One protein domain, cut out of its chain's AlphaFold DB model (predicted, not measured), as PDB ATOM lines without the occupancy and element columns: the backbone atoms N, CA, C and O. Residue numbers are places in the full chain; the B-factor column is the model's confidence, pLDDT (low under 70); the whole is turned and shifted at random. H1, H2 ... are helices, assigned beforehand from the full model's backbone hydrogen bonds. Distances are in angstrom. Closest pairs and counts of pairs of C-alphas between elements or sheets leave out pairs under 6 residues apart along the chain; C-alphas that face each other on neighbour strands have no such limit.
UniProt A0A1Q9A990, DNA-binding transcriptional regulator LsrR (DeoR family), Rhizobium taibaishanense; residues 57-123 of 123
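What this domain is: This is residues 57 to 123 of the 123 residues of the protein "DNA-binding transcriptional regulator LsrR (DeoR family)" of Rhizobium taibaishanense (UniProt A0A1Q9A990). With little regular structure, this is two separate helices, H1 and H2, joined by a long loop that folds back past H1, runs between the helices and turns over into H2. The tail after H2 loops back toward the beginning of that helix, and residues 105 to 113 stick out. The printed part has 67 residues with two named helices, H1 then H2, and no named strand; the class is all helix, with 26 residues in named elements. It is only just loose, close to compact, with a radius of gyration of the C-alphas of 13.4 A and spans of 37 by 28 by 22 A.

How they stand to each other: H1, residues 64 to 74, and H2, residues 93 to 107, are apart, with no C-alpha of the one within 8 A of the other. In both, every O i to N i+4 pair is within hydrogen-bond range.

Where its parts are: H1 begins at C-alpha 64 (47.406, 1.751, 33.331) and measures 15.4 A. H2 measures 20.7 A and ends at C-alpha 107 (38.774, 16.751, 28.221).

The domain as a whole: The C-alphas farthest apart, of Asp 86 and Gly 111, are 39.8 A apart. The printed part has no cut. The link from H1 to H2, 18 residues, is long. The pLDDT is under 70 at residues 59 to 60, 84 to 90 and 118 to 123.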
ATOM      1  N   ASN A  57      44.238  -4.449  40.566       74.75
ATOM      2  CA  ASN A  57      43.464  -4.841  39.403       74.75
ATOM      3  C   ASN A  57      42.909  -3.562  38.794       74.75
ATOM      4  O   ASN A  57      41.963  -2.982  39.334       74.75
ATOM      5  N   ASP A  58      43.528  -3.125  37.706       70.94
ATOM      6  CA  ASP A  58      42.956  -2.084  36.868       70.94
ATOM      7  C   ASP A  58      41.607  -2.607  36.347       70.94
ATOM      8  O   ASP A  58      41.498  -3.732  35.858       70.94
ATOM      9  N   GLN A  59      40.536  -1.857  36.595       60.19
ATOM     10  CA  GLN A  59      39.191  -2.255  36.185       60.19
ATOM     11  C   GLN A  59      39.056  -2.025  34.676       60.19
ATOM     12  O   GLN A  59      39.233  -0.899  34.213       60.19
ATOM     13  N   GLY A  60      38.696  -3.074  33.936       68.56
ATOM     14  CA  GLY A  60      38.475  -3.024  32.489       68.56
ATOM     15  C   GLY A  60      39.693  -3.442  31.670       68.56
ATOM     16  O   GLY A  60      40.687  -3.923  32.205       68.56
ATOM     17  N   ASP A  61      39.609  -3.245  30.359       73.69
ATOM     18  CA  ASP A  61      40.647  -3.652  29.408       73.69
ATOM     19  C   ASP A  61      41.806  -2.639  29.338       73.69
ATOM     20  O   ASP A  61      42.535  -2.610  28.356       73.69
ATOM     21  N   MET A  62      41.975  -1.758  30.332       80.38
ATOM     22  CA  MET A  62      43.003  -0.715  30.305       80.38
ATOM     23  C   MET A  62      44.289  -1.122  31.021       80.38
ATOM     24  O   MET A  62      44.285  -1.489  32.193       80.38
ATOM     25  N   ASN A  63      45.414  -0.912  30.343       85.25
ATOM     26  CA  ASN A  63      46.744  -1.137  30.888       85.25
ATOM     27  C   ASN A  63      47.332   0.164  31.449       85.25
ATOM     28  O   ASN A  63      48.078   0.883  30.770       85.25
ATOM     29  N   THR A  64      46.998   0.482  32.702       85.62
ATOM     30  CA  THR A  64      47.406   1.751  33.331       85.62
ATOM     31  C   THR A  64      48.918   1.831  33.508       85.62
ATOM     32  O   THR A  64      49.521   2.893  33.333       85.62
ATOM     33  N   GLU A  65      49.563   0.704  33.814       87.62
ATOM     34  CA  GLU A  65      51.013   0.661  33.983       87.62
ATOM     35  C   GLU A  65      51.741   1.018  32.677       87.62
ATOM     36  O   GLU A  65      52.681   1.822  32.680       87.62
ATOM     37  N   LEU A  66      51.317   0.445  31.545       88.69
ATOM     38  CA  LEU A  66      51.905   0.751  30.243       88.69
ATOM     39  C   LEU A  66      51.574   2.180  29.799       88.69
ATOM     40  O   LEU A  66      52.463   2.877  29.300       88.69
ATOM     41  N   ALA A  67      50.347   2.643  30.033       90.25
ATOM     42  CA  ALA A  67      49.938   4.019  29.767       90.25
ATOM     43  C   ALA A  67      50.841   5.036  30.489       90.25
ATOM     44  O   ALA A  67      51.428   5.913  29.848       90.25
ATOM     45  N   GLU A  68      51.060   4.871  31.797       91.75
ATOM     46  CA  GLU A  68      51.943   5.753  32.570       91.75
ATOM     47  C   GLU A  68      53.399   5.687  32.089       91.75
ATOM     48  O   GLU A  68      54.065   6.720  31.954       91.75
ATOM     49  N   LYS A  69      53.897   4.492  31.746       93.81
ATOM     50  CA  LYS A  69      55.239   4.336  31.161       93.81
ATOM     51  C   LYS A  69      55.380   5.102  29.844       93.81
ATOM     52  O   LYS A  69      56.400   5.767  29.646       93.81
ATOM     53  N   LEU A  70      54.391   5.035  28.950       94.38
ATOM     54  CA  LEU A  70      54.393   5.777  27.683       94.38
ATOM     55  C   LEU A  70      54.346   7.286  27.922       94.38
ATOM     56  O   LEU A  70      55.140   8.025  27.331       94.38
ATOM     57  N   ARG A  71      53.469   7.733  28.827       95.44
ATOM     58  CA  ARG A  71      53.318   9.145  29.188       95.44
ATOM     59  C   ARG A  71      54.638   9.740  29.668       95.44
ATOM     60  O   ARG A  71      55.070  10.767  29.148       95.44
ATOM     61  N   LEU A  72      55.308   9.068  30.605       95.69
ATOM     62  CA  LEU A  72      56.592   9.511  31.152       95.69
ATOM     63  C   LEU A  72      57.721   9.447  30.117       95.69
ATOM     64  O   LEU A  72      58.517  10.379  30.027       95.69
ATOM     65  N   LYS A  73      57.792   8.369  29.329       96.44
ATOM     66  CA  LYS A  73      58.870   8.163  28.350       96.44
ATOM     67  C   LYS A  73      58.842   9.188  27.216       96.44
ATOM     68  O   LYS A  73      59.904   9.620  26.777       96.44
ATOM     69  N   TYR A  74      57.654   9.552  26.740       95.94
ATOM     70  CA  TYR A  74      57.484  10.451  25.593       95.94
ATOM     71  C   TYR A  74      57.021  11.863  25.974       95.94
ATOM     72  O   TYR A  74      56.854  12.703  25.095       95.94
ATOM     73  N   GLY A  75      56.824  12.147  27.266       93.75
ATOM     74  CA  GLY A  75      56.372  13.459  27.738       93.75
ATOM     75  C   GLY A  75      54.957  13.815  27.274       93.75
ATOM     76  O   GLY A  75      54.672  14.980  27.001       93.75
ATOM     77  N   LEU A  76      54.081  12.816  27.143       94.50
ATOM     78  CA  LEU A  76      52.702  13.025  26.698       94.50
ATOM     79  C   LEU A  76      51.873  13.669  27.815       94.50
ATOM     80  O   LEU A  76      52.125  13.453  29.002       94.50
ATOM     81  N   LYS A  77      50.844  14.436  27.438       89.56
ATOM     82  CA  LYS A  77      49.865  14.961  28.405       89.56
ATOM     83  C   LYS A  77      49.007  13.839  28.988       89.56
ATOM     84  O   LYS A  77      48.776  13.814  30.190       89.56
ATOM     85  N   ALA A  78      48.606  12.904  28.135       88.38
ATOM     86  CA  ALA A  78      47.887  11.693  28.487       88.38
ATOM     87  C   ALA A  78      48.306  10.563  27.541       88.38
ATOM     88  O   ALA A  78      48.747  10.815  26.415       88.38
ATOM     89  N   ALA A  79      48.178   9.333  28.016       91.56
ATOM     90  CA  ALA A  79      48.285   8.123  27.221       91.56
ATOM     91  C   ALA A  79      47.217   7.158  27.732       91.56
ATOM     92  O   ALA A  79      47.022   7.059  28.940       91.56
ATOM     93  N   LEU A  80      46.543   6.470  26.818       88.62
ATOM     94  CA  LEU A  80      45.575   5.426  27.125       88.62
ATOM     95  C   LEU A  80      46.003   4.174  26.369       88.62
ATOM     96  O   LEU A  80      46.470   4.266  25.230       88.62
ATOM     97  N   VAL A  81      45.903   3.021  27.018       88.38
ATOM     98  CA  VAL A  81      46.332   1.741  26.454       88.38
ATOM     99  C   VAL A  81      45.267   0.715  26.770       88.38
ATOM    100  O   VAL A  81      44.954   0.519  27.939       88.38
ATOM    101  N   LEU A  82      44.747   0.068  25.731       83.88
ATOM    102  CA  LEU A  82      43.875  -1.090  25.866       83.88
ATOM    103  C   LEU A  82      44.695  -2.367  25.693       83.88
ATOM    104  O   LEU A  82      45.452  -2.491  24.726       83.88
ATOM    105  N   ASP A  83      44.521  -3.311  26.607       76.12
ATOM    106  CA  ASP A  83      44.934  -4.694  26.438       76.12
ATOM    107  C   ASP A  83      43.959  -5.357  25.459       76.12
ATOM    108  O   ASP A  83      42.866  -5.796  25.809       76.12
ATOM    109  N   GLY A  84      44.340  -5.377  24.185       67.19
ATOM    110  CA  GLY A  84      43.586  -6.069  23.149       67.19
ATOM    111  C   GLY A  84      43.981  -7.549  23.064       67.19
ATOM    112  O   GLY A  84      45.164  -7.868  23.204       67.19
ATOM    113  N   PRO A  85      43.046  -8.473  22.783       61.19
ATOM    114  CA  PRO A  85      43.406  -9.796  22.263       61.19
ATOM    115  C   PRO A  85      44.252  -9.679  20.975       61.19
ATOM    116  O   PRO A  85      44.203  -8.652  20.299       61.19
ATOM    117  N   ASP A  86      44.992 -10.740  20.611       62.31
ATOM    118  CA  ASP A  86      45.712 -10.879  19.324       62.31
ATOM    119  C   ASP A  86      44.717 -10.969  18.136       62.31
ATOM    120  O   ASP A  86      44.667 -11.952  17.394       62.31
ATOM    121  N   LEU A  87      43.852  -9.968  17.983       59.69
ATOM    122  CA  LEU A  87      42.884  -9.850  16.901       59.69
ATOM    123  C   LEU A  87      43.504  -9.126  15.710       59.69
ATOM    124  O   LEU A  87      44.488  -8.388  15.810       59.69
ATOM    125  N   HIS A  88      42.887  -9.319  14.548       64.38
ATOM    126  CA  HIS A  88      43.211  -8.529  13.373       64.38
ATOM    127  C   HIS A  88      42.939  -7.043  13.642       64.38
ATOM    128  O   HIS A  88      41.934  -6.680  14.247       64.38
ATOM    129  N   SER A  89      43.820  -6.170  13.143       65.00
ATOM    130  CA  SER A  89      43.799  -4.724  13.410       65.00
ATOM    131  C   SER A  89      42.459  -4.034  13.122       65.00
ATOM    132  O   SER A  89      42.192  -2.983  13.688       65.00
ATOM    133  N   SER A  90      41.615  -4.616  12.263       69.06
ATOM    134  CA  SER A  90      40.270  -4.122  11.954       69.06
ATOM    135  C   SER A  90      39.288  -4.194  13.124       69.06
ATOM    136  O   SER A  90      38.395  -3.361  13.204       69.06
ATOM    137  N   GLU A  91      39.446  -5.162  14.027       70.50
ATOM    138  CA  GLU A  91      38.534  -5.381  15.162       70.50
ATOM    139  C   GLU A  91      38.890  -4.502  16.371       70.50
ATOM    140  O   GLU A  91      38.103  -4.364  17.300       70.50
ATOM    141  N   LEU A  92      40.060  -3.854  16.341       74.88
ATOM    142  CA  LEU A  92      40.517  -2.935  17.386       74.88
ATOM    143  C   LEU A  92      40.020  -1.495  17.183       74.88
ATOM    144  O   LEU A  92      40.121  -0.688  18.103       74.88
ATOM    145  N   PHE A  93      39.505  -1.143  16.000       79.44
ATOM    146  CA  PHE A  93      39.128   0.243  15.700       79.44
ATOM    147  C   PHE A  93      37.929   0.727  16.510       79.44
ATOM    148  O   PHE A  93      37.968   1.836  17.031       79.44
ATOM    149  N   GLU A  94      36.896  -0.101  16.647       81.69
ATOM    150  CA  GLU A  94      35.691   0.242  17.405       81.69
ATOM    151  C   GLU A  94      35.985   0.516  18.895       81.69
ATOM    152  O   GLU A  94      35.678   1.618  19.354       81.69
ATOM    153  N   PRO A  95      36.657  -0.378  19.651       80.19
ATOM    154  CA  PRO A  95      36.975  -0.103  21.055       80.19
ATOM    155  C   PRO A  95      37.942   1.077  21.238       80.19
ATOM    156  O   PRO A  95      37.811   1.831  22.201       80.19
ATOM    157  N   LEU A  96      38.880   1.295  20.306       84.31
ATOM    158  CA  LEU A  96      39.748   2.479  20.335       84.31
ATOM    159  C   LEU A  96      38.975   3.774  20.069       84.31
ATOM    160  O   LEU A  96      39.279   4.791  20.690       84.31
ATOM    161  N   GLY A  97      38.001   3.743  19.158       85.50
ATOM    162  CA  GLY A  97      37.139   4.881  18.847       85.50
ATOM    163  C   GLY A  97      36.278   5.280  20.041       85.50
ATOM    164  O   GLY A  97      36.249   6.455  20.395       85.50
ATOM    165  N   ILE A  98      35.664   4.301  20.714       86.31
ATOM    166  CA  ILE A  98      34.887   4.527  21.943       86.31
ATOM    167  C   ILE A  98      35.772   5.167  23.017       86.31
ATOM    168  O   ILE A  98      35.447   6.234  23.525       86.31
ATOM    169  N   LEU A  99      36.946   4.589  23.289       87.25
ATOM    170  CA  LEU A  99      37.866   5.134  24.289       87.25
ATOM    171  C   LEU A  99      38.342   6.556  23.949       87.25
ATOM    172  O   LEU A  99      38.507   7.396  24.834       87.25
ATOM    173  N   ALA A 100      38.591   6.835  22.669       87.50
ATOM    174  CA  ALA A 100      38.965   8.170  22.219       87.50
ATOM    175  C   ALA A 100      37.812   9.168  22.388       87.50
ATOM    176  O   ALA A 100      38.060  10.306  22.789       87.50
ATOM    177  N   ALA A 101      36.575   8.753  22.104       88.12
ATOM    178  CA  ALA A 101      35.384   9.569  22.300       88.12
ATOM    179  C   ALA A 101      35.170   9.895  23.785       88.12
ATOM    180  O   ALA A 101      35.049  11.073  24.113       88.12
ATOM    181  N   ASP A 102      35.237   8.892  24.665       88.44
ATOM    182  CA  ASP A 102      35.114   9.065  26.119       88.44
ATOM    183  C   ASP A 102      36.168  10.053  26.644       88.44
ATOM    184  O   ASP A 102      35.867  11.010  27.355       88.44
ATOM    185  N   TYR A 103      37.424   9.890  26.217       88.38
ATOM    186  CA  TYR A 103      38.499  10.804  26.603       88.38
ATOM    187  C   TYR A 103      38.271  12.237  26.099       88.38
ATOM    188  O   TYR A 103      38.585  13.206  26.794       88.38
ATOM    189  N   LEU A 104      37.755  12.404  24.878       88.25
ATOM    190  CA  LEU A 104      37.429  13.726  24.349       88.25
ATOM    191  C   LEU A 104      36.264  14.360  25.114       88.25
ATOM    192  O   LEU A 104      36.337  15.550  25.407       88.25
ATOM    193  N   GLU A 105      35.240  13.591  25.479       87.75
ATOM    194  CA  GLU A 105      34.116  14.073  26.290       87.75
ATOM    195  C   GLU A 105      34.586  14.590  27.658       87.75
ATOM    196  O   GLU A 105      34.150  15.653  28.100       87.75
ATOM    197  N   GLU A 106      35.541  13.909  28.294       88.31
ATOM    198  CA  GLU A 106      36.095  14.330  29.588       88.31
ATOM    199  C   GLU A 106      37.056  15.529  29.505       88.31
ATOM    200  O   GLU A 106      37.268  16.229  30.501       88.31
ATOM    201  N   THR A 107      37.685  15.762  28.348       88.50
ATOM    202  CA  THR A 107      38.774  16.751  28.221       88.50
ATOM    203  C   THR A 107      38.418  18.001  27.432       88.50
ATOM    204  O   THR A 107      39.101  19.022  27.586       88.50
ATOM    205  N   LEU A 108      37.377  17.952  26.601       88.56
ATOM    206  CA  LEU A 108      36.907  19.107  25.852       88.56
ATOM    207  C   LEU A 108      36.177  20.094  26.763       88.56
ATOM    208  O   LEU A 108      35.426  19.735  27.663       88.56
ATOM    209  N   ILE A 109      36.404  21.377  26.500       89.12
ATOM    210  CA  ILE A 109      35.798  22.488  27.234       89.12
ATOM    211  C   ILE A 109      35.013  23.349  26.245       89.12
ATOM    212  O   ILE A 109      35.452  23.548  25.108       89.12
ATOM    213  N   ASP A 110      33.887  23.910  26.688       86.25
ATOM    214  CA  ASP A 110      33.074  24.836  25.898       86.25
ATOM    215  C   ASP A 110      33.922  25.938  25.242       86.25
ATOM    216  O   ASP A 110      34.717  26.630  25.882       86.25
ATOM    217  N   GLY A 111      33.734  26.105  23.932       83.94
ATOM    218  CA  GLY A 111      34.460  27.084  23.122       83.94
ATOM    219  C   GLY A 111      35.794  26.596  22.545       83.94
ATOM    220  O   GLY A 111      36.450  27.365  21.840       83.94
ATOM    221  N   GLN A 112      36.202  25.345  22.785       85.31
ATOM    222  CA  GLN A 112      37.348  24.743  22.097       85.31
ATOM    223  C   GLN A 112      36.998  24.306  20.667       85.31
ATOM    224  O   GLN A 112      35.919  23.789  20.388       85.31
ATOM    225  N   LEU A 113      37.943  24.506  19.745       81.56
ATOM    226  CA  LEU A 113      37.855  24.034  18.363       81.56
ATOM    227  C   LEU A 113      38.524  22.662  18.250       81.56
ATOM    228  O   LEU A 113      39.730  22.543  18.474       81.56
ATOM    229  N   LEU A 114      37.753  21.645  17.864       82.69
ATOM    230  CA  LEU A 114      38.269  20.311  17.570       82.69
ATOM    231  C   LEU A 114      38.689  20.231  16.097       82.69
ATOM    232  O   LEU A 114      37.857  20.319  15.195       82.69
ATOM    233  N   GLY A 115      39.988  20.073  15.848       79.25
ATOM    234  CA  GLY A 115      40.508  19.775  14.514       79.25
ATOM    235  C   GLY A 115      40.475  18.273  14.255       79.25
ATOM    236  O   GLY A 115      41.023  17.511  15.049       79.25
ATOM    237  N   ASN A 116      39.870  17.845  13.146       77.31
ATOM    238  CA  ASN A 116      39.886  16.450  12.718       77.31
ATOM    239  C   ASN A 116      40.877  16.228  11.564       77.31
ATOM    240  O   ASN A 116      41.181  17.124  10.775       77.31
ATOM    241  N   LEU A 117      41.394  15.008  11.476       71.31
ATOM    242  CA  LEU A 117      42.166  14.520  10.337       71.31
ATOM    243  C   LEU A 117      41.464  13.269   9.808       71.31
ATOM    244  O   LEU A 117      40.822  12.549  10.568       71.31
ATOM    245  N   LEU A 118      41.564  13.002   8.506       54.00
ATOM    246  CA  LEU A 118      40.997  11.785   7.923       54.00
ATOM    247  C   LEU A 118      41.841  10.576   8.351       54.00
ATOM    248  O   LEU A 118      42.962  10.394   7.880       54.00
ATOM    249  N   GLY A 119      41.288   9.761   9.249       54.59
ATOM    250  CA  GLY A 119      41.861   8.504   9.722       54.59
ATOM    251  C   GLY A 119      40.760   7.592  10.262       54.59
ATOM    252  O   GLY A 119      39.779   8.079  10.817       54.59
ATOM    253  N   ALA A 120      40.915   6.276  10.101       58.38
ATOM    254  CA  ALA A 120      39.897   5.272  10.441       58.38
ATOM    255  C   ALA A 120      39.567   5.157  11.949       58.38
ATOM    256  O   ALA A 120      38.701   4.375  12.313       58.38
ATOM    257  N   ASN A 121      40.232   5.940  12.809       54.75
ATOM    258  CA  ASN A 121      40.119   5.878  14.272       54.75
ATOM    259  C   ASN A 121      39.377   7.092  14.873       54.75
ATOM    260  O   ASN A 121      39.408   7.269  16.085       54.75
ATOM    261  N   ILE A 122      38.825   7.985  14.040       53.81
ATOM    262  CA  ILE A 122      38.266   9.291  14.460       53.81
ATOM    263  C   ILE A 122      36.746   9.378  14.189       53.81
ATOM    264  O   ILE A 122      36.127  10.397  14.487       53.81
ATOM    265  N   ALA A 123      36.137   8.335  13.614       42.12
ATOM    266  CA  ALA A 123      34.734   8.322  13.196       42.12
ATOM    267  C   ALA A 123      33.881   7.394  14.062       42.12
ATOM    268  O   ALA A 123      34.396   6.311  14.414       42.12
TER     269      ALA A 123